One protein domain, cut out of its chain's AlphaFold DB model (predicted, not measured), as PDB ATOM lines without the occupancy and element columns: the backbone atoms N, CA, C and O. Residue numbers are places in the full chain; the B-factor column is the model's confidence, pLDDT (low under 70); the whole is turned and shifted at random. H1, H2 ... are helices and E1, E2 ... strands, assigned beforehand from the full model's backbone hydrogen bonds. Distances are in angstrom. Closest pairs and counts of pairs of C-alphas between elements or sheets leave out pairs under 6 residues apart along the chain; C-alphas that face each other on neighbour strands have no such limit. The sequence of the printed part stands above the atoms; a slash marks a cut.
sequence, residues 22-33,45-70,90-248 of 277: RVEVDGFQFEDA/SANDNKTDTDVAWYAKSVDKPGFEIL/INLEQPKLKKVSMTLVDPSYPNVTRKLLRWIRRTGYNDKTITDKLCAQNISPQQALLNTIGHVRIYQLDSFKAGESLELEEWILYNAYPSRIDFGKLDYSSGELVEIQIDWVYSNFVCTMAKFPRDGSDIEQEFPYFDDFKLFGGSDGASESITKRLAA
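What this domain is: This is residues 22 to 33, 45 to 70 and 90 to 248 of the 277 residues of an uncharacterized protein of Pusillimonas sp (UniProt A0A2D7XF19). Two twisted antiparallel sheets lie only partly face to face with their strands crossed, and the chain steps between them from E7 to E8 and from E9 to E10. H1 covers E9 and E8 of the four-strand sheet with H3 beside it, the small pair E3 and E4 lies beyond E5, and residues 187 to 192 and 243 to 248 stick out. The sheets run E1 E6 E7 E10 E11 and E2 E5 E9 E8. The 197 printed residues, with E1 to E5, H1 to H3, E6 to E11 and H4 in that order, are of mixed class, with 98 in named elements, under half. The whole is compact, radius of gyration of the C-alphas 19.0 A, spans 53 by 50 by 36 A.

How they stand to each other: Start at E1, residues 22 to 25, an edge strand; antiparallel E6, residues 152 to 157, is its neighbour, with N 24 and O 153 at 2.8 A. E6 and E7, residues 167 to 174, form a hairpin, with N 154 and O 171 at 2.8 A. Next come E10, residues 204 to 209, with N 172 and O 206 at 2.9 A, and its hairpin partner E11, residues 223 to 225, with N 225 and O 207 at 2.8 A. In the twisted second sheet, look for N 60 and O 103 at 2.8 A between E2, residues 59 to 62, and E5, residues 100 to 105. N 102 and O 198 are within hydrogen-bond range at 2.8 A between E5 and its antiparallel neighbour E9, residues 195 to 201, and N 177 and O 201, at 2.8 A, between E9 and its hairpin partner E8, residues 177 to 182. E3, residues 67 to 70, pairs with E4, residues 90 to 97, through N 68 and O 96 at 2.8 A; E4 bends by 90 degrees at residue 93 and runs on into E5. H1, residues 112 to 122, is on the second sheet at a height of 10.5 A, along the strands. It touches H3, residues 141 to 149, opposite ways at a shallow tilt of 34.7 degrees, only just short of steep; the closest C-alphas are those of Trp 119 and Leu 145, 6.3 A. H3 only grazes the sheet. H2, residues 128 to 136, is close but not clearly touching to H1, and H4, residues 241 to 247, touches no helix. Every O i to N i+4 pair is within hydrogen-bond range in H2, H3 and H4, and 6 of 7 in H1.

Where its parts are: Find C-alpha 22 at (99.400, 86.332, 128.754), where E1 begins. E9 is 19.6 A long, E7 19.2 A and H1 15.6 A. H4 ends at C-alpha 247, (128.078, 81.459, 102.767).

The domain as a whole: The printed part has two cuts: the C-alphas of residues 33 and 45 are 12.5 A apart across the first, where 11 residues are not printed, and those of residues 70 and 90 are 6.3 A apart across the second, where 19 are not printed. The links E8 to E9, E10 to E11 and E11 to H4 are long. Among residues with pLDDT under 70 are 228 to 248.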
ATOM      1  N   ARG A  22      98.494  86.924 127.766       93.31
ATOM      2  CA  ARG A  22      99.400  86.332 128.754       93.31
ATOM      3  C   ARG A  22     100.827  86.556 128.275       93.31
ATOM      4  O   ARG A  22     101.071  86.570 127.071       93.31
ATOM      5  N   VAL A  23     101.755  86.739 129.203       94.75
ATOM      6  CA  VAL A  23     103.186  86.808 128.899       94.75
ATOM      7  C   VAL A  23     103.893  85.727 129.689       94.75
ATOM      8  O   VAL A  23     103.591  85.525 130.865       94.75
ATOM      9  N   GLU A  24     104.837  85.062 129.046       94.56
ATOM     10  CA  GLU A  24     105.751  84.117 129.668       94.56
ATOM     11  C   GLU A  24     107.182  84.562 129.425       94.56
ATOM     12  O   GLU A  24     107.544  84.995 128.330       94.56
ATOM     13  N   VAL A  25     108.001  84.462 130.463       93.06
ATOM     14  CA  VAL A  25     109.443  84.652 130.356       93.06
ATOM     15  C   VAL A  25     110.089  83.500 131.095       93.06
ATOM     16  O   VAL A  25     109.923  83.385 132.312       93.06
ATOM     17  N   ASP A  26     110.856  82.672 130.385       87.50
ATOM     18  CA  ASP A  26     111.502  81.498 130.985       87.50
ATOM     19  C   ASP A  26     112.325  81.906 132.222       87.50
ATOM     20  O   ASP A  26     112.339  81.220 133.240       87.50
ATOM     21  N   GLY A  27     112.966  83.073 132.189       84.81
ATOM     22  CA  GLY A  27     113.749  83.613 133.296       84.81
ATOM     23  C   GLY A  27     112.972  83.981 134.562       84.81
ATOM     24  O   GLY A  27     113.608  84.238 135.588       84.81
ATOM     25  N   PHE A  28     111.635  84.018 134.544       86.50
ATOM     26  CA  PHE A  28     110.828  84.306 135.734       86.50
ATOM     27  C   PHE A  28     110.584  83.095 136.632       86.50
ATOM     28  O   PHE A  28     110.323  83.291 137.820       86.50
ATOM     29  N   GLN A  29     110.767  81.872 136.130       77.19
ATOM     30  CA  GLN A  29     110.580  80.644 136.915       77.19
ATOM     31  C   GLN A  29     111.599  80.482 138.061       77.19
ATOM     32  O   GLN A  29     111.413  79.672 138.966       77.19
ATOM     33  N   PHE A  30     112.703  81.234 138.021       71.00
ATOM     34  CA  PHE A  30     113.767  81.143 139.013       71.00
ATOM     35  C   PHE A  30     113.409  81.946 140.278       71.00
ATOM     36  O   PHE A  30     113.237  83.168 140.232       71.00
ATOM     37  N   GLU A  31     113.385  81.295 141.443       64.25
ATOM     38  CA  GLU A  31     113.231  81.929 142.766       64.25
ATOM     39  C   GLU A  31     114.498  81.776 143.626       64.25
ATOM     40  O   GLU A  31     115.383  80.992 143.300       64.25
ATOM     41  N   ASP A  32     114.628  82.574 144.696       55.03
ATOM     42  CA  ASP A  32     115.682  82.301 145.688       55.03
ATOM     43  C   ASP A  32     115.155  81.229 146.636       55.03
ATOM     44  O   ASP A  32     113.971  81.247 146.972       55.03
ATOM     45  N   ALA A  33     116.031  80.349 147.123       51.00
ATOM     46  CA  ALA A  33     115.651  79.407 148.166       51.00
ATOM     47  C   ALA A  33     115.070  80.160 149.383       51.00
ATOM     48  O   ALA A  33     115.744  81.032 149.949       51.00
ATOM     49  N   SER A  45     125.759  77.748 142.179       44.88
ATOM     50  CA  SER A  45     125.615  77.758 140.717       44.88
ATOM     51  C   SER A  45     124.229  77.285 140.286       44.88
ATOM     52  O   SER A  45     124.015  77.201 139.087       44.88
ATOM     53  N   ALA A  46     123.323  76.956 141.219       44.78
ATOM     54  CA  ALA A  46     122.036  76.343 140.910       44.78
ATOM     55  C   ALA A  46     121.032  76.342 142.091       44.78
ATOM     56  O   ALA A  46     120.458  75.299 142.405       44.78
ATOM     57  N   ASN A  47     120.681  77.496 142.673       47.59
ATOM     58  CA  ASN A  47     119.310  77.685 143.178       47.59
ATOM     59  C   ASN A  47     118.367  77.873 141.976       47.59
ATOM     60  O   ASN A  47     117.764  78.922 141.766       47.59
ATOM     61  N   ASP A  48     118.314  76.820 141.159       53.50
ATOM     62  CA  ASP A  48     117.548  76.651 139.925       53.50
ATOM     63  C   ASP A  48     116.342  75.743 140.162       53.50
ATOM     64  O   ASP A  48     115.904  75.012 139.272       53.50
ATOM     65  N   ASN A  49     115.778  75.755 141.370       54.38
ATOM     66  CA  ASN A  49     114.466  75.159 141.500       54.38
ATOM     67  C   ASN A  49     113.507  76.078 140.740       54.38
ATOM     68  O   ASN A  49     113.280  77.224 141.128       54.38
ATOM     69  N   LYS A  50     112.998  75.569 139.615       61.25
ATOM     70  CA  LYS A  50     111.855  76.116 138.885       61.25
ATOM     71  C   LYS A  50     110.624  75.961 139.783       61.25
ATOM     72  O   LYS A  50     109.845  75.026 139.621       61.25
ATOM     73  N   THR A  51     110.551  76.766 140.838       61.25
ATOM     74  CA  THR A  51     109.482  76.698 141.842       61.25
ATOM     75  C   THR A  51     108.285  77.544 141.453       61.25
ATOM     76  O   THR A  51     107.191  77.283 141.943       61.25
ATOM     77  N   ASP A  52     108.495  78.521 140.573       67.19
ATOM     78  CA  ASP A  52     107.461  79.404 140.051       67.19
ATOM     79  C   ASP A  52     107.177  79.107 138.576       67.19
ATOM     80  O   ASP A  52     107.967  78.460 137.882       67.19
ATOM     81  N   THR A  53     106.045  79.601 138.093       79.81
ATOM     82  CA  THR A  53     105.693  79.560 136.675       79.81
ATOM     83  C   THR A  53     106.500  80.596 135.889       79.81
ATOM     84  O   THR A  53     106.845  81.661 136.400       79.81
ATOM     85  N   ASP A  54     106.764  80.313 134.618       82.06
ATOM     86  CA  ASP A  54     107.233  81.282 133.618       82.06
ATOM     87  C   ASP A  54     106.184  82.360 133.293       82.06
ATOM     88  O   ASP A  54     106.526  83.445 132.814       82.06
ATOM     89  N   VAL A  55     104.913  82.088 133.603       88.81
ATOM     90  CA  VAL A  55     103.788  83.008 133.429       88.81
ATOM     91  C   VAL A  55     103.926  84.252 134.313       88.81
ATOM     92  O   VAL A  55     103.815  84.210 135.541       88.81
ATOM     93  N   ALA A  56     104.045  85.408 133.666       91.06
ATOM     94  CA  ALA A  56     104.032  86.720 134.297       91.06
ATOM     95  C   ALA A  56     102.589  87.192 134.549       91.06
ATOM     96  O   ALA A  56     102.094  88.112 133.900       91.06
ATOM     97  N   TRP A  57     101.893  86.582 135.512       90.25
ATOM     98  CA  TRP A  57     100.516  86.966 135.885       90.25
ATOM     99  C   TRP A  57     100.395  88.418 136.392       90.25
ATOM    100  O   TRP A  57      99.304  88.980 136.431       90.25
ATOM    101  N   TYR A  58     101.520  89.026 136.767       92.19
ATOM    102  CA  TYR A  58     101.667  90.422 137.177       92.19
ATOM    103  C   TYR A  58     101.967  91.379 136.006       92.19
ATOM    104  O   TYR A  58     102.207  92.568 136.226       92.19
ATOM    105  N   ALA A  59     101.970  90.900 134.757       94.56
ATOM    106  CA  ALA A  59     102.083  91.760 133.584       94.56
ATOM    107  C   ALA A  59     100.800  92.579 133.390       94.56
ATOM    108  O   ALA A  59      99.713  92.038 133.201       94.56
ATOM    109  N   LYS A  60     100.936  93.907 133.425       95.31
ATOM    110  CA  LYS A  60      99.832  94.860 133.260       95.31
ATOM    111  C   LYS A  60      99.594  95.214 131.796       95.31
ATOM    112  O   LYS A  60      98.448  95.333 131.369       95.31
ATOM    113  N   SER A  61     100.666  95.394 131.031       96.75
ATOM    114  CA  SER A  61     100.605  95.705 129.600       96.75
ATOM    115  C   SER A  61     101.868  95.246 128.887       96.75
ATOM    116  O   SER A  61     102.950  95.238 129.475       96.75
ATOM    117  N   VAL A  62     101.730  94.899 127.612       97.19
ATOM    118  CA  VAL A  62     102.841  94.552 126.726       97.19
ATOM    119  C   VAL A  62     102.506  94.974 125.299       97.19
ATOM    120  O   VAL A  62     101.376  94.789 124.841       97.19
ATOM    121  N   ASP A  63     103.482  95.542 124.602       96.75
ATOM    122  CA  ASP A  63     103.363  95.832 123.178       96.75
ATOM    123  C   ASP A  63     103.567  94.560 122.350       96.75
ATOM    124  O   ASP A  63     104.412  93.719 122.659       96.75
ATOM    125  N   LYS A  64     102.835  94.423 121.242       94.00
ATOM    126  CA  LYS A  64     103.165  93.385 120.257       94.00
ATOM    127  C   LYS A  64     104.474  93.744 119.549       94.00
ATOM    128  O   LYS A  64     104.707  94.929 119.284       94.00
ATOM    129  N   PRO A  65     105.311  92.751 119.196       93.75
ATOM    130  CA  PRO A  65     106.487  93.018 118.386       93.75
ATOM    131  C   PRO A  65     106.062  93.619 117.049       93.75
ATOM    132  O   PRO A  65     105.026  93.286 116.473       93.75
ATOM    133  N   GLY A  66     106.882  94.535 116.560       89.69
ATOM    134  CA  GLY A  66     106.630  95.230 115.313       89.69
ATOM    135  C   GLY A  66     107.926  95.493 114.582       89.69
ATOM    136  O   GLY A  66     109.019  95.366 115.133       89.69
ATOM    137  N   PHE A  67     107.800  95.893 113.330       87.75
ATOM    138  CA  PHE A  67     108.931  96.310 112.529       87.75
ATOM    139  C   PHE A  67     108.561  97.508 111.668       87.75
ATOM    140  O   PHE A  67     107.392  97.835 111.465       87.75
ATOM    141  N   GLU A  68     109.590  98.202 111.223       86.06
ATOM    142  CA  GLU A  68     109.523  99.310 110.293       86.06
ATOM    143  C   GLU A  68     110.218  98.873 109.005       86.06
ATOM    144  O   GLU A  68     111.364  98.415 109.024       86.06
ATOM    145  N   ILE A  69     109.491  98.967 107.893       82.81
ATOM    146  CA  ILE A  69     110.051  98.741 106.566       82.81
ATOM    147  C   ILE A  69     110.732 100.041 106.158       82.81
ATOM    148  O   ILE A  69     110.091 101.090 106.108       82.81
ATOM    149  N   LEU A  70     112.032  99.968 105.901       77.06
ATOM    150  CA  LEU A  70     112.821 101.135 105.539       77.06
ATOM    151  C   LEU A  70     112.637 101.435 104.047       77.06
ATOM    152  O   LEU A  70     112.743 100.545 103.204       77.06
ATOM    153  N   ILE A  90     112.057 100.115  98.322       72.50
ATOM    154  CA  ILE A  90     111.651  99.514  99.593       72.50
ATOM    155  C   ILE A  90     112.688  98.460  99.969       72.50
ATOM    156  O   ILE A  90     112.846  97.462  99.267       72.50
ATOM    157  N   ASN A  91     113.342  98.632 101.116       71.44
ATOM    158  CA  ASN A  91     114.251  97.627 101.644       71.44
ATOM    159  C   ASN A  91     113.481  96.617 102.508       71.44
ATOM    160  O   ASN A  91     113.144  96.882 103.664       71.44
ATOM    161  N   LEU A  92     113.215  95.443 101.932       71.62
ATOM    162  CA  LEU A  92     112.565  94.319 102.615       71.62
ATOM    163  C   LEU A  92     113.555  93.336 103.255       71.62
ATOM    164  O   LEU A  92     113.135  92.463 104.008       71.62
ATOM    165  N   GLU A  93     114.853  93.449 102.970       71.88
ATOM    166  CA  GLU A  93     115.841  92.473 103.443       71.88
ATOM    167  C   GLU A  93     116.203  92.663 104.917       71.88
ATOM    168  O   GLU A  93     116.588  91.707 105.591       71.88
ATOM    169  N   GLN A  94     116.109  93.897 105.417       74.19
ATOM    170  CA  GLN A  94     116.517  94.257 106.774       74.19
ATOM    171  C   GLN A  94     115.483  95.183 107.426       74.19
ATOM    172  O   GLN A  94     115.738  96.377 107.604       74.19
ATOM    173  N   PRO A  95     114.294  94.659 107.780       82.50
ATOM    174  CA  PRO A  95     113.311  95.444 108.506       82.50
ATOM    175  C   PRO A  95     113.865  95.838 109.879       82.50
ATOM    176  O   PRO A  95     114.504  95.044 110.575       82.50
ATOM    177  N   LYS A  96     113.601  97.074 110.300       86.88
ATOM    178  CA  LYS A  96     114.034  97.569 111.606       86.88
ATOM    179  C   LYS A  96     113.040  97.120 112.670       86.88
ATOM    180  O   LYS A  96     111.899  97.577 112.695       86.88
ATOM    181  N   LEU A  97     113.472  96.233 113.562       90.56
ATOM    182  CA  LEU A  97     112.646  95.732 114.658       90.56
ATOM    183  C   LEU A  97     112.385  96.837 115.693       90.56
ATOM    184  O   LEU A  97     113.289  97.584 116.077       90.56
ATOM    185  N   LYS A  98     111.133  96.946 116.141       94.19
ATOM    186  CA  LYS A  98     110.724  97.868 117.202       94.19
ATOM    187  C   LYS A  98     110.969  97.228 118.564       94.19
ATOM    188  O   LYS A  98     110.860  96.017 118.721       94.19
ATOM    189  N   LYS A  99     111.277  98.057 119.559       95.81
ATOM    190  CA  LYS A  99     111.335  97.605 120.951       95.81
ATOM    191  C   LYS A  99     109.938  97.219 121.423       95.81
ATOM    192  O   LYS A  99     108.967  97.853 121.018       95.81
ATOM    193  N   VAL A 100     109.864  96.227 122.300       97.00
ATOM    194  CA  VAL A 100     108.618  95.844 122.974       97.00
ATOM    195  C   VAL A 100     108.632  96.441 124.374       97.00
ATOM    196  O   VAL A 100     109.490  96.089 125.182       97.00
ATOM    197  N   SER A 101     107.707  97.359 124.658       97.50
ATOM    198  CA  SER A 101     107.531  97.897 126.005       97.50
ATOM    199  C   SER A 101     106.620  96.979 126.816       97.50
ATOM    200  O   SER A 101     105.598  96.501 126.321       97.50
ATOM    201  N   MET A 102     106.992  96.711 128.064       97.31
ATOM    202  CA  MET A 102     106.212  95.914 129.005       97.31
ATOM    203  C   MET A 102     106.136  96.627 130.350       97.31
ATOM    204  O   MET A 102     107.132  97.146 130.847       97.31
ATOM    205  N   THR A 103     104.954  96.632 130.959       97.19
ATOM    206  CA  THR A 103     104.740  97.133 132.320       97.19
ATOM    207  C   THR A 103     104.292  95.991 133.215       97.19
ATOM    208  O   THR A 103     103.335  95.279 132.904       97.19
ATOM    209  N   LEU A 104     104.987  95.825 134.331       96.25
ATOM    210  CA  LEU A 104     104.723  94.830 135.359       96.25
ATOM    211  C   LEU A 104     104.266  95.534 136.635       96.25
ATOM    212  O   LEU A 104     104.748  96.616 136.947       96.25
ATOM    213  N   VAL A 105     103.378  94.906 137.392       95.69
ATOM    214  CA  VAL A 105     103.109  95.282 138.784       95.69
ATOM    215  C   VAL A 105     104.094  94.525 139.671       95.69
ATOM    216  O   VAL A 105     104.292  93.336 139.448       95.69
ATOM    217  N   ASP A 106     104.706  95.170 140.667       93.81
ATOM    218  CA  ASP A 106     105.591  94.484 141.625       93.81
ATOM    219  C   ASP A 106     104.801  94.009 142.861       93.81
ATOM    220  O   ASP A 106     104.462  94.822 143.727       93.81
ATOM    221  N   PRO A 107     104.458  92.712 142.978       89.69
ATOM    222  CA  PRO A 107     103.833  92.174 144.174       89.69
ATOM    223  C   PRO A 107     104.865  91.966 145.294       89.69
ATOM    224  O   PRO A 107     106.062  91.786 145.067       89.69
ATOM    225  N   SER A 108     104.387  91.884 146.538       85.19
ATOM    226  CA  SER A 108     105.250  91.570 147.687       85.19
ATOM    227  C   SER A 108     105.932  90.200 147.556       85.19
ATOM    228  O   SER A 108     107.096  90.053 147.928       85.19
ATOM    229  N   TYR A 109     105.218  89.201 147.028       78.88
ATOM    230  CA  TYR A 109     105.745  87.878 146.689       78.88
ATOM    231  C   TYR A 109     104.849  87.202 145.634       78.88
ATOM    232  O   TYR A 109     103.626  87.293 145.776       78.88
ATOM    233  N   PRO A 110     105.406  86.486 144.639       77.25
ATOM    234  CA  PRO A 110     106.814  86.448 144.233       77.25
ATOM    235  C   PRO A 110     107.297  87.804 143.690       77.25
ATOM    236  O   PRO A 110     106.732  88.344 142.749       77.25
ATOM    237  N   ASN A 111     108.349  88.368 144.292       84.44
ATOM    238  CA  ASN A 111     108.786  89.744 144.031       84.44
ATOM    239  C   ASN A 111     109.478  89.885 142.658       84.44
ATOM    240  O   ASN A 111     110.489  89.224 142.395       84.44
ATOM    241  N   VAL A 112     108.964  90.773 141.804       89.62
ATOM    242  CA  VAL A 112     109.441  90.959 140.425       89.62
ATOM    243  C   VAL A 112     110.775  91.686 140.416       89.62
ATOM    244  O   VAL A 112     111.695  91.264 139.711       89.62
ATOM    245  N   THR A 113     110.929  92.712 141.255       91.56
ATOM    246  CA  THR A 113     112.204  93.426 141.421       91.56
ATOM    247  C   THR A 113     113.356  92.452 141.696       91.56
ATOM    248  O   THR A 113     114.418  92.518 141.075       91.56
ATOM    249  N   ARG A 114     113.129  91.475 142.575       86.94
ATOM    250  CA  ARG A 114     114.096  90.443 142.953       86.94
ATOM    251  C   ARG A 114     114.431  89.509 141.794       86.94
ATOM    252  O   ARG A 114     115.607  89.198 141.604       86.94
ATOM    253  N   LYS A 115     113.429  89.086 141.013       87.50
ATOM    254  CA  LYS A 115     113.637  88.260 139.812       87.50
ATOM    255  C   LYS A 115     114.511  88.994 138.787       87.50
ATOM    256  O   LYS A 115     115.509  88.440 138.331       87.50
ATOM    257  N   LEU A 116     114.209  90.262 138.505       91.31
ATOM    258  CA  LEU A 116     114.951  91.081 137.537       91.31
ATOM    259  C   LEU A 116     116.390  91.373 137.979       91.31
ATOM    260  O   LEU A 116     117.326  91.218 137.194       91.31
ATOM    261  N   LEU A 117     116.601  91.745 139.244       90.00
ATOM    262  CA  LEU A 117     117.950  91.960 139.780       90.00
ATOM    263  C   LEU A 117     118.796  90.682 139.728       90.00
ATOM    264  O   LEU A 117     120.013  90.753 139.532       90.00
ATOM    265  N   ARG A 118     118.169  89.504 139.848       85.88
ATOM    266  CA  ARG A 118     118.884  88.231 139.718       85.88
ATOM    267  C   ARG A 118     119.423  88.011 138.311       85.88
ATOM    268  O   ARG A 118     120.525  87.480 138.191       85.88
ATOM    269  N   TRP A 119     118.709  88.431 137.268       87.56
ATOM    270  CA  TRP A 119     119.215  88.320 135.898       87.56
ATOM    271  C   TRP A 119     120.555  89.030 135.741       87.56
ATOM    272  O   TRP A 119     121.508  88.438 135.244       87.56
ATOM    273  N   ILE A 120     120.654  90.252 136.265       89.38
ATOM    274  CA  ILE A 120     121.888  91.044 136.234       89.38
ATOM    275  C   ILE A 120     122.974  90.424 137.120       89.38
ATOM    276  O   ILE A 120     124.124  90.306 136.705       89.38
ATOM    277  N   ARG A 121     122.632  89.943 138.319       87.00
ATOM    278  CA  ARG A 121     123.602  89.247 139.179       87.00
ATOM    279  C   ARG A 121     124.200  88.007 138.496       87.00
ATOM    280  O   ARG A 121     125.397  87.763 138.618       87.00
ATOM    281  N   ARG A 122     123.390  87.239 137.754       83.38
ATOM    282  CA  ARG A 122     123.824  86.030 137.023       83.38
ATOM    283  C   ARG A 122     124.819  86.318 135.901       83.38
ATOM    284  O   ARG A 122     125.540  85.412 135.504       83.38
ATOM    285  N   THR A 123     124.935  87.564 135.446       85.75
ATOM    286  CA  THR A 123     125.992  87.968 134.508       85.75
ATOM    287  C   THR A 123     127.342  88.202 135.196       85.75
ATOM    288  O   THR A 123     128.305  88.573 134.529       85.75
ATOM    289  N   GLY A 124     127.418  88.054 136.524       83.50
ATOM    290  CA  GLY A 124     128.596  88.382 137.331       83.50
ATOM    291  C   GLY A 124     128.683  89.855 137.740       83.50
ATOM    292  O   GLY A 124     129.680  90.265 138.333       83.50
ATOM    293  N   TYR A 125     127.661  90.673 137.458       86.88
ATOM    294  CA  TYR A 125     127.681  92.087 137.831       86.88
ATOM    295  C   TYR A 125     127.777  92.249 139.354       86.88
ATOM    296  O   TYR A 125     126.880  91.843 140.091       86.88
ATOM    297  N   ASN A 126     128.880  92.846 139.816       86.94
ATOM    298  CA  ASN A 126     129.227  93.003 141.232       86.94
ATOM    299  C   ASN A 126     129.233  91.689 142.046       86.94
ATOM    300  O   ASN A 126     129.113  91.728 143.269       86.94
ATOM    301  N   ASP A 127     129.418  90.533 141.395       84.69
ATOM    302  CA  ASP A 127     129.508  89.225 142.051       84.69
ATOM    303  C   ASP A 127     130.746  88.465 141.544       84.69
ATOM    304  O   ASP A 127     130.756  87.864 140.463       84.69
ATOM    305  N   LYS A 128     131.829  88.516 142.334       84.94
ATOM    306  CA  LYS A 128     133.107  87.878 141.986       84.94
ATOM    307  C   LYS A 128     132.976  86.359 141.892       84.94
ATOM    308  O   LYS A 128     133.550  85.758 140.994       84.94
ATOM    309  N   THR A 129     132.198  85.742 142.779       85.62
ATOM    310  CA  THR A 129     132.015  84.288 142.793       85.62
ATOM    311  C   THR A 129     131.341  83.808 141.514       85.62
ATOM    312  O   THR A 129     131.761  82.805 140.942       85.62
ATOM    313  N   ILE A 130     130.329  84.533 141.033       81.94
ATOM    314  CA  ILE A 130     129.690  84.227 139.748       81.94
ATOM    315  C   ILE A 130     130.637  84.516 138.582       81.94
ATOM    316  O   ILE A 130     130.746  83.693 137.679       81.94
ATOM    317  N   THR A 131     131.380  85.623 138.625       84.50
ATOM    318  CA  THR A 131     132.366  85.959 137.585       84.50
ATOM    319  C   THR A 131     133.423  84.862 137.423       84.50
ATOM    320  O   THR A 131     133.663  84.400 136.309       84.50
ATOM    321  N   ASP A 132     134.005  84.387 138.527       86.25
ATOM    322  CA  ASP A 132     135.021  83.328 138.520       86.25
ATOM    323  C   ASP A 132     134.452  82.012 137.948       86.25
ATOM    324  O   ASP A 132     135.129  81.312 137.194       86.25
ATOM    325  N   LYS A 133     133.179  81.700 138.239       84.25
ATOM    326  CA  LYS A 133     132.477  80.533 137.681       84.25
ATOM    327  C   LYS A 133     132.211  80.655 136.183       84.25
ATOM    328  O   LYS A 133     132.463  79.699 135.454       84.25
ATOM    329  N   LEU A 134     131.726  81.809 135.723       83.62
ATOM    330  CA  LEU A 134     131.497  82.071 134.301       83.62
ATOM    331  C   LEU A 134     132.804  81.945 133.510       83.62
ATOM    332  O   LEU A 134     132.836  81.270 132.481       83.62
ATOM    333  N   CYS A 135     133.900  82.497 134.041       87.50
ATOM    334  CA  CYS A 135     135.243  82.340 133.480       87.50
ATOM    335  C   CYS A 135     135.677  80.869 133.428       87.50
ATOM    336  O   CYS A 135     136.158  80.416 132.391       87.50
ATOM    337  N   ALA A 136     135.476  80.104 134.506       88.81
ATOM    338  CA  ALA A 136     135.815  78.680 134.546       88.81
ATOM    339  C   ALA A 136     135.020  77.841 133.525       88.81
ATOM    340  O   ALA A 136     135.524  76.833 133.034       88.81
ATOM    341  N   GLN A 137     133.798  78.261 133.193       85.69
ATOM    342  CA  GLN A 137     132.931  77.612 132.204       85.69
ATOM    343  C   GLN A 137     133.081  78.185 130.785       85.69
ATOM    344  O   GLN A 137     132.419  77.705 129.867       85.69
ATOM    345  N   ASN A 138     133.940  79.192 130.589       90.25
ATOM    346  CA  ASN A 138     134.097  79.920 129.329       90.25
ATOM    347  C   ASN A 138     132.773  80.515 128.794       90.25
ATOM    348  O   ASN A 138     132.526  80.542 127.587       90.25
ATOM    349  N   ILE A 139     131.903  80.981 129.698       85.31
ATOM    350  CA  ILE A 139     130.617  81.614 129.373       85.31
ATOM    351  C   ILE A 139     130.772  83.130 129.505       85.31
ATOM    352  O   ILE A 139     131.194  83.635 130.543       85.31
ATOM    353  N   SER A 140     130.406  83.878 128.462       90.69
ATOM    354  CA  SER A 140     130.420  85.342 128.519       90.69
ATOM    355  C   SER A 140     129.245  85.885 129.352       90.69
ATOM    356  O   SER A 140     128.176  85.270 129.376       90.69
ATOM    357  N   PRO A 141     129.368  87.072 129.980       87.12
ATOM    358  CA  PRO A 141     128.254  87.719 130.682       87.12
ATOM    359  C   PRO A 141     127.003  87.907 129.810       87.12
ATOM    360  O   PRO A 141     125.883  87.762 130.291       87.12
ATOM    361  N   GLN A 142     127.196  88.186 128.516       90.31
ATOM    362  CA  GLN A 142     126.112  88.289 127.538       90.31
ATOM    363  C   GLN A 142     125.391  86.950 127.365       90.31
ATOM    364  O   GLN A 142     124.165  86.902 127.435       90.31
ATOM    365  N   GLN A 143     126.140  85.862 127.172       86.44
ATOM    366  CA  GLN A 143     125.553  84.532 127.035       86.44
ATOM    367  C   GLN A 143     124.835  84.111 128.322       86.44
ATOM    368  O   GLN A 143     123.747  83.547 128.260       86.44
ATOM    369  N   ALA A 144     125.409  84.427 129.485       86.19
ATOM    370  CA  ALA A 144     124.789  84.167 130.780       86.19
ATOM    371  C   ALA A 144     123.446  84.901 130.935       86.19
ATOM    372  O   ALA A 144     122.485  84.308 131.426       86.19
ATOM    373  N   LEU A 145     123.360  86.158 130.480       87.00
ATOM    374  CA  LEU A 145     122.118  86.933 130.493       87.00
ATOM    375  C   LEU A 145     121.049  86.299 129.595       87.00
ATOM    376  O   LEU A 145     119.941  86.045 130.059       87.00
ATOM    377  N   LEU A 146     121.394  86.005 128.338       89.56
ATOM    378  CA  LEU A 146     120.461  85.419 127.369       89.56
ATOM    379  C   LEU A 146     119.967  84.040 127.825       89.56
ATOM    380  O   LEU A 146     118.768  83.788 127.813       89.56
ATOM    381  N   ASN A 147     120.865  83.187 128.326       85.50
ATOM    382  CA  ASN A 147     120.503  81.879 128.881       85.50
ATOM    383  C   ASN A 147     119.600  81.994 130.115       85.50
ATOM    384  O   ASN A 147     118.756  81.135 130.348       85.50
ATOM    385  N   THR A 148     119.799  83.035 130.927       84.56
ATOM    386  CA  THR A 148     119.000  83.265 132.132       84.56
ATOM    387  C   THR A 148     117.585  83.715 131.796       84.56
ATOM    388  O   THR A 148     116.652  83.297 132.474       84.56
ATOM    389  N   ILE A 149     117.427  84.584 130.799       89.56
ATOM    390  CA  ILE A 149     116.121  85.112 130.389       89.56
ATOM    391  C   ILE A 149     115.346  84.067 129.582       89.56
ATOM    392  O   ILE A 149     114.140  83.933 129.776       89.56
ATOM    393  N   GLY A 150     116.036  83.330 128.708       88.44
ATOM    394  CA  GLY A 150     115.420  82.403 127.765       88.44
ATOM    395  C   GLY A 150     114.514  83.121 126.766       88.44
ATOM    396  O   GLY A 150     114.815  84.232 126.317       88.44
ATOM    397  N   HIS A 151     113.408  82.481 126.397       90.00
ATOM    398  CA  HIS A 151     112.446  83.064 125.471       90.00
ATOM    399  C   HIS A 151     111.411  83.922 126.200       90.00
ATOM    400  O   HIS A 151     110.936  83.578 127.284       90.00
ATOM    401  N   VAL A 152     111.040  85.033 125.563       94.19
ATOM    402  CA  VAL A 152     109.885  85.846 125.960       94.19
ATOM    403  C   VAL A 152     108.751  85.510 125.005       94.19
ATOM    404  O   VAL A 152     108.890  85.712 123.798       94.19
ATOM    405  N   ARG A 153     107.642  84.993 125.529       95.38
ATOM    406  CA  ARG A 153     106.462  84.611 124.750       95.38
ATOM    407  C   ARG A 153     105.283  85.499 125.115       95.38
ATOM    408  O   ARG A 153     105.024  85.754 126.290       95.38
ATOM    409  N   ILE A 154     104.574  85.990 124.108       96.12
ATOM    410  CA  ILE A 154     103.384  86.826 124.271       96.12
ATOM    411  C   ILE A 154     102.224  86.118 123.588       96.12
ATOM    412  O   ILE A 154     102.257  85.866 122.385       96.12
ATOM    413  N   TYR A 155     101.178  85.847 124.354       93.94
ATOM    414  CA  TYR A 155      99.992  85.147 123.890       93.94
ATOM    415  C   TYR A 155      98.816  86.104 123.798       93.94
ATOM    416  O   TYR A 155      98.476  86.779 124.770       93.94
ATOM    417  N   GLN A 156      98.149  86.121 122.650       92.00
ATOM    418  CA  GLN A 156      96.828  86.720 122.509       92.00
ATOM    419  C   GLN A 156      95.781  85.642 122.780       92.00
ATOM    420  O   GLN A 156      95.768  84.611 122.112       92.00
ATOM    421  N   LEU A 157      94.877  85.889 123.723       88.81
ATOM    422  CA  LEU A 157      93.870  84.916 124.140       88.81
ATOM    423  C   LEU A 157      92.512  85.193 123.489       88.81
ATOM    424  O   LEU A 157      92.167  86.345 123.192       88.81
ATOM    425  N   ASP A 158      91.744  84.124 123.284       82.56
ATOM    426  CA  ASP A 158      90.371  84.193 122.792       82.56
ATOM    427  C   ASP A 158      89.383  84.684 123.867       82.56
ATOM    428  O   ASP A 158      89.651  84.725 125.066       82.56
ATOM    429  N   SER A 159      88.207  85.071 123.398       73.31
ATOM    430  CA  SER A 159      86.996  85.434 124.124       73.31
ATOM    431  C   SER A 159      86.318  84.308 124.912       73.31
ATOM    432  O   SER A 159      85.349  84.585 125.624       73.31
ATOM    433  N   PHE A 160      86.785  83.063 124.782       67.50
ATOM    434  CA  PHE A 160      86.015  81.887 125.178       67.50
ATOM    435  C   PHE A 160      85.933  81.644 126.698       67.50
ATOM    436  O   PHE A 160      86.552  82.328 127.512       67.50
ATOM    437  N   LYS A 161      85.049  80.708 127.067       55.78
ATOM    438  CA  LYS A 161      84.523  80.451 128.419       55.78
ATOM    439  C   LYS A 161      85.591  80.447 129.524       55.78
ATOM    440  O   LYS A 161      86.699  79.949 129.358       55.78
ATOM    441  N   ALA A 162      85.193  80.930 130.704       47.50
ATOM    442  CA  ALA A 162      86.020  80.906 131.907       47.50
ATOM    443  C   ALA A 162      86.579  79.495 132.175       47.50
ATOM    444  O   ALA A 162      85.809  78.551 132.339       47.50
ATOM    445  N   GLY A 163      87.908  79.380 132.233       52.25
ATOM    446  CA  GLY A 163      88.626  78.122 132.468       52.25
ATOM    447  C   GLY A 163      89.320  77.533 131.236       52.25
ATOM    448  O   GLY A 163      90.146  76.642 131.401       52.25
ATOM    449  N   GLU A 164      89.058  78.052 130.034       58.28
ATOM    450  CA  GLU A 164      89.702  77.612 128.791       58.28
ATOM    451  C   GLU A 164      90.480  78.787 128.173       58.28
ATOM    452  O   GLU A 164      89.965  79.546 127.354       58.28
ATOM    453  N   SER A 165      91.734  78.974 128.594       58.34
ATOM    454  CA  SER A 165      92.638  79.955 127.978       58.34
ATOM    455  C   SER A 165      93.116  79.430 126.626       58.34
ATOM    456  O   SER A 165      94.157  78.786 126.534       58.34
ATOM    457  N   LEU A 166      92.335  79.669 125.577       74.81
ATOM    458  CA  LEU A 166      92.701  79.296 124.213       74.81
ATOM    459  C   LEU A 166      93.577  80.391 123.586       74.81
ATOM    460  O   LEU A 166      93.146  81.530 123.400       74.81
ATOM    461  N   GLU A 167      94.816  80.034 123.256       85.12
ATOM    462  CA  GLU A 167      95.815  80.911 122.629       85.12
ATOM    463  C   GLU A 167      95.510  81.076 121.140       85.12
ATOM    464  O   GLU A 167      95.494  80.090 120.412       85.12
ATOM    465  N   LEU A 168      95.214  82.293 120.681       87.25
ATOM    466  CA  LEU A 168      94.939  82.610 119.272       87.25
ATOM    467  C   LEU A 168      96.212  82.905 118.482       87.25
ATOM    468  O   LEU A 168      96.310  82.552 117.310       87.25
ATOM    469  N   GLU A 169      97.136  83.616 119.117       90.75
ATOM    470  CA  GLU A 169      98.426  83.995 118.553       90.75
ATOM    471  C   GLU A 169      99.481  83.796 119.628       90.75
ATOM    472  O   GLU A 169      99.274  84.207 120.773       90.75
ATOM    473  N   GLU A 170     100.616  83.249 119.232       93.19
ATOM    474  CA  GLU A 170     101.830  83.204 120.029       93.19
ATOM    475  C   GLU A 170     102.902  84.034 119.327       93.19
ATOM    476  O   GLU A 170     103.137  83.892 118.128       93.19
ATOM    477  N   TRP A 171     103.560  84.907 120.079       95.00
ATOM    478  CA  TRP A 171     104.694  85.694 119.621       95.00
ATOM    479  C   TRP A 171     105.908  85.338 120.467       95.00
ATOM    480  O   TRP A 171     105.947  85.664 121.651       95.00
ATOM    481  N   ILE A 172     106.902  84.693 119.865       94.75
ATOM    482  CA  ILE A 172     108.134  84.276 120.541       94.75
ATOM    483  C   ILE A 172     109.243  85.253 120.171       94.75
ATOM    484  O   ILE A 172     109.587  85.374 118.997       94.75
ATOM    485  N   LEU A 173     109.821  85.933 121.159       94.06
ATOM    486  CA  LEU A 173     110.989  86.795 120.988       94.06
ATOM    487  C   LEU A 173     112.261  85.999 121.297       94.06
ATOM    488  O   LEU A 173     112.461  85.514 122.416       94.06
ATOM    489  N   TYR A 174     113.140  85.886 120.306       90.81
ATOM    490  CA  TYR A 174     114.411  85.177 120.431       90.81
ATOM    491  C   TYR A 174     115.531  86.122 120.855       90.81
ATOM    492  O   TYR A 174     115.602  87.271 120.406       90.81
ATOM    493  N   ASN A 175     116.414  85.618 121.726       89.94
ATOM    494  CA  ASN A 175     117.511  86.379 122.332       89.94
ATOM    495  C   ASN A 175     117.050  87.732 122.890       89.94
ATOM    496  O   ASN A 175     117.720  88.754 122.722       89.94
ATOM    497  N   ALA A 176     115.869  87.740 123.508       93.38
ATOM    498  CA  ALA A 176     115.311  88.939 124.093       93.38
ATOM    499  C   ALA A 176     116.097  89.323 125.352       93.38
ATOM    500  O   ALA A 176     116.404  88.483 126.197       93.38
ATOM    501  N   TYR A 177     116.409  90.605 125.494       94.44
ATOM    502  CA  TYR A 177     117.018  91.153 126.697       94.44
ATOM    503  C   TYR A 177     116.463  92.548 127.006       94.44
ATOM    504  O   TYR A 177     116.074  93.290 126.095       94.44
ATOM    505  N   PRO A 178     116.414  92.936 128.290       95.62
ATOM    506  CA  PRO A 178     115.963  94.258 128.677       95.62
ATOM    507  C   PRO A 178     117.046  95.293 128.349       95.62
ATOM    508  O   PRO A 178     118.142  95.271 128.905       95.62
ATOM    509  N   SER A 179     116.736  96.231 127.456       95.81
ATOM    510  CA  SER A 179     117.586  97.403 127.195       95.81
ATOM    511  C   SER A 179     117.428  98.493 128.258       95.81
ATOM    512  O   SER A 179     118.326  99.312 128.446       95.81
ATOM    513  N   ARG A 180     116.290  98.488 128.959       95.94
ATOM    514  CA  ARG A 180     115.976  99.360 130.090       95.94
ATOM    515  C   ARG A 180     115.093  98.603 131.075       95.94
ATOM    516  O   ARG A 180     114.180  97.899 130.654       95.94
ATOM    517  N   ILE A 181     115.364  98.796 132.364       96.38
ATOM    518  CA  ILE A 181     114.493  98.404 133.475       96.38
ATOM    519  C   ILE A 181     114.330  99.632 134.369       96.38
ATOM    520  O   ILE A 181     115.324 100.231 134.779       96.38
ATOM    521  N   ASP A 182     113.091 100.008 134.652       96.38
ATOM    522  CA  ASP A 182     112.733 101.085 135.568       96.38
ATOM    523  C   ASP A 182     111.902 100.495 136.706       96.38
ATOM    524  O   ASP A 182     110.821  99.970 136.454       96.38
ATOM    525  N   PHE A 183     112.410 100.535 137.940       95.00
ATOM    526  CA  PHE A 183     111.755  99.925 139.106       95.00
ATOM    527  C   PHE A 183     110.629 100.786 139.704       95.00
ATOM    528  O   PHE A 183     110.067 100.436 140.741       95.00
ATOM    529  N   GLY A 184     110.297 101.909 139.063       91.25
ATOM    530  CA  GLY A 184     109.184 102.761 139.457       91.25
ATOM    531  C   GLY A 184     109.526 103.754 140.570       91.25
ATOM    532  O   GLY A 184     110.686 104.012 140.903       91.25
ATOM    533  N   LYS A 185     108.479 104.366 141.136       93.00
ATOM    534  CA  LYS A 185     108.559 105.434 142.146       93.00
ATOM    535  C   LYS A 185     107.908 104.980 143.452       93.00
ATOM    536  O   LYS A 185     106.849 104.362 143.435       93.00
ATOM    537  N   LEU A 186     108.497 105.371 144.582       93.25
ATOM    538  CA  LEU A 186     107.903 105.227 145.915       93.25
ATOM    539  C   LEU A 186     107.379 106.584 146.401       93.25
ATOM    540  O   LEU A 186     108.095 107.585 146.339       93.25
ATOM    541  N   ASP A 187     106.128 106.627 146.863       94.31
ATOM    542  CA  ASP A 187     105.454 107.867 147.259       94.31
ATOM    543  C   ASP A 187     104.444 107.624 148.391       94.31
ATOM    544  O   ASP A 187     103.420 106.980 148.185       94.31
ATOM    545  N   TYR A 188     104.705 108.175 149.583       94.31
ATOM    546  CA  TYR A 188     103.807 108.046 150.741       94.31
ATOM    547  C   TYR A 188     102.440 108.721 150.546       94.31
ATOM    548  O   TYR A 188     101.540 108.504 151.356       94.31
ATOM    549  N   SER A 189     102.276 109.555 149.515       95.12
ATOM    550  CA  SER A 189     101.015 110.235 149.211       95.12
ATOM    551  C   SER A 189     100.122 109.485 148.213       95.12
ATOM    552  O   SER A 189      99.000 109.926 147.968       95.12
ATOM    553  N   SER A 190     100.588 108.361 147.654       93.12
ATOM    554  CA  SER A 190      99.876 107.596 146.625       93.12
ATOM    555  C   SER A 190      99.423 106.220 147.120       93.12
ATOM    556  O   SER A 190     100.133 105.555 147.870       93.12
ATOM    557  N   GLY A 191      98.242 105.785 146.667       90.25
ATOM    558  CA  GLY A 191      97.735 104.414 146.824       90.25
ATOM    559  C   GLY A 191      97.846 103.566 145.551       90.25
ATOM    560  O   GLY A 191      97.259 102.489 145.488       90.25
ATOM    561  N   GLU A 192      98.527 104.074 144.521       93.19
ATOM    562  CA  GLU A 192      98.748 103.372 143.254       93.19
ATOM    563  C   GLU A 192      99.710 102.185 143.431       93.19
ATOM    564  O   GLU A 192     100.513 102.137 144.367       93.19
ATOM    565  N   LEU A 193      99.633 101.222 142.512       93.38
ATOM    566  CA  LEU A 193     100.538 100.077 142.497       93.38
ATOM    567  C   LEU A 193     101.940 100.501 142.040       93.38
ATOM    568  O   LEU A 193     102.095 101.404 141.219       93.38
ATOM    569  N   VAL A 194     102.966  99.820 142.553       94.62
ATOM    570  CA  VAL A 194     104.338 100.001 142.065       94.62
ATOM    571  C   VAL A 194     104.469  99.290 140.725       94.62
ATOM    572  O   VAL A 194     104.240  98.082 140.626       94.62
ATOM    573  N   GLU A 195     104.826 100.057 139.700       95.75
ATOM    574  CA  GLU A 195     104.955  99.579 138.328       95.75
ATOM    575  C   GLU A 195     106.414  99.573 137.891       95.75
ATOM    576  O   GLU A 195     107.126 100.566 138.044       95.75
ATOM    577  N   ILE A 196     106.831  98.451 137.312       96.69
ATOM    578  CA  ILE A 196     108.150  98.258 136.724       96.69
ATOM    579  C   ILE A 196     108.004  98.302 135.206       96.69
ATOM    580  O   ILE A 196     107.204  97.558 134.636       96.69
ATOM    581  N   GLN A 197     108.796  99.140 134.540       97.38
ATOM    582  CA  GLN A 197     108.806  99.241 133.078       97.38
ATOM    583  C   GLN A 197     110.038  98.547 132.504       97.38
ATOM    584  O   GLN A 197     111.154  98.743 132.988       97.38
ATOM    585  N   ILE A 198     109.837  97.748 131.457       97.12
ATOM    586  CA  ILE A 198     110.894  97.015 130.763       97.12
ATOM    587  C   ILE A 198     110.788  97.274 129.261       97.12
ATOM    588  O   ILE A 198     109.740  97.039 128.666       97.12
ATOM    589  N   ASP A 199     111.898  97.691 128.650       97.75
ATOM    590  CA  ASP A 199     112.015  97.809 127.193       97.75
ATOM    591  C   ASP A 199     112.829  96.643 126.635       97.75
ATOM    592  O   ASP A 199     114.061  96.612 126.755       97.75
ATOM    593  N   TRP A 200     112.151  95.707 125.982       96.50
ATOM    594  CA  TRP A 200     112.751  94.528 125.375       96.50
ATOM    595  C   TRP A 200     113.346  94.829 124.003       96.50
ATOM    596  O   TRP A 200     112.702  95.415 123.127       96.50
ATOM    597  N   VAL A 201     114.580  94.370 123.811       95.56
ATOM    598  CA  VAL A 201     115.258  94.279 122.515       95.56
ATOM    599  C   VAL A 201     115.501  92.808 122.223       95.56
ATOM    600  O   VAL A 201     115.761  92.035 123.137       95.56
ATOM    601  N   TYR A 202     115.394  92.413 120.961       93.94
ATOM    602  CA  TYR A 202     115.475  91.020 120.532       93.94
ATOM    603  C   TYR A 202     116.117  90.927 119.145       93.94
ATOM    604  O   TYR A 202     116.178  91.921 118.417       93.94
ATOM    605  N   SER A 203     116.614  89.741 118.785       89.38
ATOM    606  CA  SER A 203     117.234  89.511 117.471       89.38
ATOM    607  C   SER A 203     116.201  89.267 116.378       89.38
ATOM    608  O   SER A 203     116.354  89.738 115.256       89.38
ATOM    609  N   ASN A 204     115.154  88.515 116.707       88.62
ATOM    610  CA  ASN A 204     114.085  88.121 115.798       88.62
ATOM    611  C   ASN A 204     112.856  87.679 116.601       88.62
ATOM    612  O   ASN A 204     112.936  87.458 117.811       88.62
ATOM    613  N   PHE A 205     111.725  87.537 115.916       91.50
ATOM    614  CA  PHE A 205     110.515  86.974 116.495       91.50
ATOM    615  C   PHE A 205     109.882  85.959 115.546       91.50
ATOM    616  O   PHE A 205     110.041  86.066 114.331       91.50
ATOM    617  N   VAL A 206     109.157  85.002 116.114       91.81
ATOM    618  CA  VAL A 206     108.286  84.070 115.390       91.81
ATOM    619  C   VAL A 206     106.858  84.340 115.833       91.81
ATOM    620  O   VAL A 206     106.619  84.598 117.014       91.81
ATOM    621  N   CYS A 207     105.922  84.329 114.888       91.88
ATOM    622  CA  CYS A 207     104.502  84.455 115.191       91.88
ATOM    623  C   CYS A 207     103.771  83.194 114.748       91.88
ATOM    624  O   CYS A 207     103.708  82.919 113.554       91.88
ATOM    625  N   THR A 208     103.198  82.459 115.690       90.94
ATOM    626  CA  THR A 208     102.387  81.279 115.394       90.94
ATOM    627  C   THR A 208     100.918  81.650 115.496       90.94
ATOM    628  O   THR A 208     100.447  82.119 116.535       90.94
ATOM    629  N   MET A 209     100.190  81.452 114.399       88.62
ATOM    630  CA  MET A 209      98.736  81.585 114.382       88.62
ATOM    631  C   MET A 209      98.117  80.221 114.640       88.62
ATOM    632  O   MET A 209      98.468  79.244 113.981       88.62
ATOM    633  N   ALA A 210      97.188  80.154 115.586       83.00
ATOM    634  CA  ALA A 210      96.528  78.902 115.914       83.00
ATOM    635  C   ALA A 210      95.443  78.533 114.887       83.00
ATOM    636  O   ALA A 210      94.797  79.401 114.304       83.00
ATOM    637  N   LYS A 211      95.186  77.229 114.739       78.88
ATOM    638  CA  LYS A 211      94.139  76.665 113.869       78.88
ATOM    639  C   LYS A 211      92.746  77.267 114.142       78.88
ATOM    640  O   LYS A 211      92.359  77.417 115.310       78.88
ATOM    641  N   PHE A 212      91.962  77.508 113.083       69.94
ATOM    642  CA  PHE A 212      90.574  77.986 113.160       69.94
ATOM    643  C   PHE A 212      89.656  77.367 112.076       69.94
ATOM    644  O   PHE A 212      90.082  77.238 110.934       69.94
ATOM    645  N   PRO A 213      88.388  77.013 112.378       65.94
ATOM    646  CA  PRO A 213      87.818  76.778 113.690       65.94
ATOM    647  C   PRO A 213      88.411  75.492 114.279       65.94
ATOM    648  O   PRO A 213      88.890  74.590 113.591       65.94
ATOM    649  N   ARG A 214      88.401  75.403 115.606       61.66
ATOM    650  CA  ARG A 214      89.011  74.275 116.328       61.66
ATOM    651  C   ARG A 214      88.104  73.049 116.436       61.66
ATOM    652  O   ARG A 214      88.468  72.088 117.100       61.66
ATOM    653  N   ASP A 215      86.953  73.068 115.765       63.72
ATOM    654  CA  ASP A 215      86.010  71.947 115.672       63.72
ATOM    655  C   ASP A 215      86.442  70.872 114.654       63.72
ATOM    656  O   ASP A 215      85.763  69.861 114.494       63.72
ATOM    657  N   GLY A 216      87.586  71.072 113.988       56.97
ATOM    658  CA  GLY A 216      88.117  70.145 112.993       56.97
ATOM    659  C   GLY A 216      87.576  70.371 111.583       56.97
ATOM    660  O   GLY A 216      87.952  69.630 110.679       56.97
ATOM    661  N   SER A 217      86.748  71.396 111.366       60.72
ATOM    662  CA  SER A 217      86.484  71.902 110.022       60.72
ATOM    663  C   SER A 217      87.707  72.710 109.576       60.72
ATOM    664  O   SER A 217      87.900  73.839 109.983       60.72
ATOM    665  N   ASP A 218      88.642  72.112 108.842       54.56
ATOM    666  CA  ASP A 218      89.928  72.748 108.506       54.56
ATOM    667  C   ASP A 218      89.770  74.000 107.605       54.56
ATOM    668  O   ASP A 218      89.944  73.908 106.391       54.56
ATOM    669  N   ILE A 219      89.444  75.176 108.163       67.06
ATOM    670  CA  ILE A 219      89.394  76.445 107.406       67.06
ATOM    671  C   ILE A 219      90.777  77.111 107.393       67.06
ATOM    672  O   ILE A 219      91.251  77.516 106.337       67.06
ATOM    673  N   GLU A 220      91.455  77.170 108.539       72.38
ATOM    674  CA  GLU A 220      92.812  77.696 108.701       72.38
ATOM    675  C   GLU A 220      93.640  76.737 109.558       72.38
ATOM    676  O   GLU A 220      93.228  76.352 110.655       72.38
ATOM    677  N   GLN A 221      94.809  76.342 109.054       78.94
ATOM    678  CA  GLN A 221      95.761  75.491 109.769       78.94
ATOM    679  C   GLN A 221      96.705  76.331 110.630       78.94
ATOM    680  O   GLN A 221      96.902  77.518 110.376       78.94
ATOM    681  N   GLU A 222      97.298  75.700 111.644       82.19
ATOM    682  CA  GLU A 222      98.380  76.322 112.400       82.19
ATOM    683  C   GLU A 222      99.539  76.659 111.459       82.19
ATOM    684  O   GLU A 222      99.977  75.814 110.675       82.19
ATOM    685  N   PHE A 223     100.012  77.903 111.517       82.62
ATOM    686  CA  PHE A 223     101.070  78.373 110.633       82.62
ATOM    687  C   PHE A 223     102.058  79.271 111.390       82.62
ATOM    688  O   PHE A 223     101.656  80.330 111.889       82.62
ATOM    689  N   PRO A 224     103.344  78.880 111.466       86.00
ATOM    690  CA  PRO A 224     104.386  79.717 112.035       86.00
ATOM    691  C   PRO A 224     104.950  80.670 110.971       86.00
ATOM    692  O   PRO A 224     105.499  80.268 109.945       86.00
ATOM    693  N   TYR A 225     104.846  81.967 111.229       85.94
ATOM    694  CA  TYR A 225     105.473  83.018 110.440       85.94
ATOM    695  C   TYR A 225     106.887  83.298 110.956       85.94
ATOM    696  O   TYR A 225     107.096  83.472 112.158       85.94
ATOM    697  N   PHE A 226     107.840  83.422 110.026       82.94
ATOM    698  CA  PHE A 226     109.251  83.756 110.285       82.94
ATOM    699  C   PHE A 226     110.057  82.691 111.054       82.94
ATOM    700  O   PHE A 226     111.111  82.999 111.613       82.94
ATOM    701  N   ASP A 227     109.612  81.429 111.026       79.12
ATOM    702  CA  ASP A 227     110.245  80.310 111.748       79.12
ATOM    703  C   ASP A 227     111.688  80.003 111.305       79.12
ATOM    704  O   ASP A 227     112.496  79.469 112.064       79.12
ATOM    705  N   ASP A 228     112.046  80.407 110.087       68.19
ATOM    706  CA  ASP A 228     113.369  80.212 109.491       68.19
ATOM    707  C   ASP A 228     114.525  80.873 110.269       68.19
ATOM    708  O   ASP A 228     115.689  80.516 110.067       68.19
ATOM    709  N   PHE A 229     114.235  81.857 111.127       61.31
ATOM    710  CA  PHE A 229     115.231  82.695 111.804       61.31
ATOM    711  C   PHE A 229     115.543  82.262 113.246       61.31
ATOM    712  O   PHE A 229     115.894  83.094 114.080       61.31
ATOM    713  N   LYS A 230     115.471  80.966 113.568       56.91
ATOM    714  CA  LYS A 230     115.921  80.441 114.872       56.91
ATOM    715  C   LYS A 230     117.441  80.592 115.026       56.91
ATOM    716  O   LYS A 230     118.211  79.757 114.563       56.91
ATOM    717  N   LEU A 231     117.872  81.678 115.662       50.81
ATOM    718  CA  LEU A 231     119.248  81.908 116.105       50.81
ATOM    719  C   LEU A 231     119.357  81.574 117.592       50.81
ATOM    720  O   LEU A 231     118.630  82.179 118.368       50.81
ATOM    721  N   PHE A 232     120.257  80.640 117.935       41.09
ATOM    722  CA  PHE A 232     120.797  80.271 119.261       41.09
ATOM    723  C   PHE A 232     119.954  80.585 120.517       41.09
ATOM    724  O   PHE A 232     119.634  81.733 120.785       41.09
ATOM    725  N   GLY A 233     119.776  79.586 121.393       39.72
ATOM    726  CA  GLY A 233     119.449  79.820 122.810       39.72
ATOM    727  C   GLY A 233     118.016  79.485 123.219       39.72
ATOM    728  O   GLY A 233     117.275  80.350 123.657       39.72
ATOM    729  N   GLY A 234     117.681  78.207 123.095       37.16
ATOM    730  CA  GLY A 234     116.534  77.478 123.640       37.16
ATOM    731  C   GLY A 234     116.864  75.995 123.460       37.16
ATOM    732  O   GLY A 234     117.759  75.691 122.673       37.16
ATOM    733  N   SER A 235     116.235  75.064 124.171       41.91
ATOM    734  CA  SER A 235     116.596  73.627 124.194       41.91
ATOM    735  C   SER A 235     116.617  72.891 122.844       41.91
ATOM    736  O   SER A 235     116.936  71.704 122.804       41.91
ATOM    737  N   ASP A 236     116.314  73.569 121.743       42.44
ATOM    738  CA  ASP A 236     116.043  72.958 120.456       42.44
ATOM    739  C   ASP A 236     117.147  73.384 119.476       42.44
ATOM    740  O   ASP A 236     117.260  74.541 119.066       42.44
ATOM    741  N   GLY A 237     118.045  72.439 119.185       41.16
ATOM    742  CA  GLY A 237     119.353  72.662 118.568       41.16
ATOM    743  C   GLY A 237     119.338  73.238 117.149       41.16
ATOM    744  O   GLY A 237     119.480  72.504 116.176       41.16
ATOM    745  N   ALA A 238     119.283  74.563 117.025       42.19
ATOM    746  CA  ALA A 238     119.386  75.275 115.753       42.19
ATOM    747  C   ALA A 238     120.680  76.109 115.680       42.19
ATOM    748  O   ALA A 238     120.687  77.305 115.966       42.19
ATOM    749  N   SER A 239     121.795  75.471 115.302       40.88
ATOM    750  CA  SER A 239     123.079  76.147 115.034       40.88
ATOM    751  C   SER A 239     123.553  76.060 113.573       40.88
ATOM    752  O   SER A 239     124.600  76.614 113.249       40.88
ATOM    753  N   GLU A 240     122.804  75.433 112.654       40.22
ATOM    754  CA  GLU A 240     123.298  75.178 111.285       40.22
ATOM    755  C   GLU A 240     122.772  76.116 110.178       40.22
ATOM    756  O   GLU A 240     123.376  76.196 109.104       40.22
ATOM    757  N   SER A 241     121.669  76.844 110.375       44.38
ATOM    758  CA  SER A 241     120.958  77.505 109.260       44.38
ATOM    759  C   SER A 241     121.554  78.849 108.814       44.38
ATOM    760  O   SER A 241     121.429  79.233 107.649       44.38
ATOM    761  N   ILE A 242     122.246  79.561 109.703       42.25
ATOM    762  CA  ILE A 242     122.681  80.949 109.466       42.25
ATOM    763  C   ILE A 242     123.987  80.992 108.673       42.25
ATOM    764  O   ILE A 242     124.119  81.756 107.715       42.25
ATOM    765  N   THR A 243     124.929  80.110 109.006       43.28
ATOM    766  CA  THR A 243     126.229  80.016 108.334       43.28
ATOM    767  C   THR A 243     126.071  79.588 106.872       43.28
ATOM    768  O   THR A 243     126.772  80.104 106.007       43.28
ATOM    769  N   LYS A 244     125.090  78.724 106.562       43.56
ATOM    770  CA  LYS A 244     124.771  78.322 105.180       43.56
ATOM    771  C   LYS A 244     124.171  79.459 104.346       43.56
ATOM    772  O   LYS A 244     124.533  79.597 103.182       43.56
ATOM    773  N   ARG A 245     123.295  80.295 104.922       41.53
ATOM    774  CA  ARG A 245     122.680  81.427 104.196       41.53
ATOM    775  C   ARG A 245     123.658  82.584 103.954       41.53
ATOM    776  O   ARG A 245     123.561  83.233 102.920       41.53
ATOM    777  N   LEU A 246     124.614  82.812 104.858       40.56
ATOM    778  CA  LEU A 246     125.681  83.807 104.668       40.56
ATOM    779  C   LEU A 246     126.779  83.326 103.706       40.56
ATOM    780  O   LEU A 246     127.270  84.123 102.911       40.56
ATOM    781  N   ALA A 247     127.123  82.034 103.720       45.53
ATOM    782  CA  ALA A 247     128.078  81.459 102.767       45.53
ATOM    783  C   ALA A 247     127.538  81.449 101.324       45.53
ATOM    784  O   ALA A 247     128.294  81.687 100.389       45.53
ATOM    785  N   ALA A 248     126.228  81.256 101.137       46.72
ATOM    786  CA  ALA A 248     125.588  81.283  99.818       46.72
ATOM    787  C   ALA A 248     125.428  82.697  99.215       46.72
ATOM    788  O   ALA A 248     124.950  82.828  98.092       46.72
TER     789      ALA A 248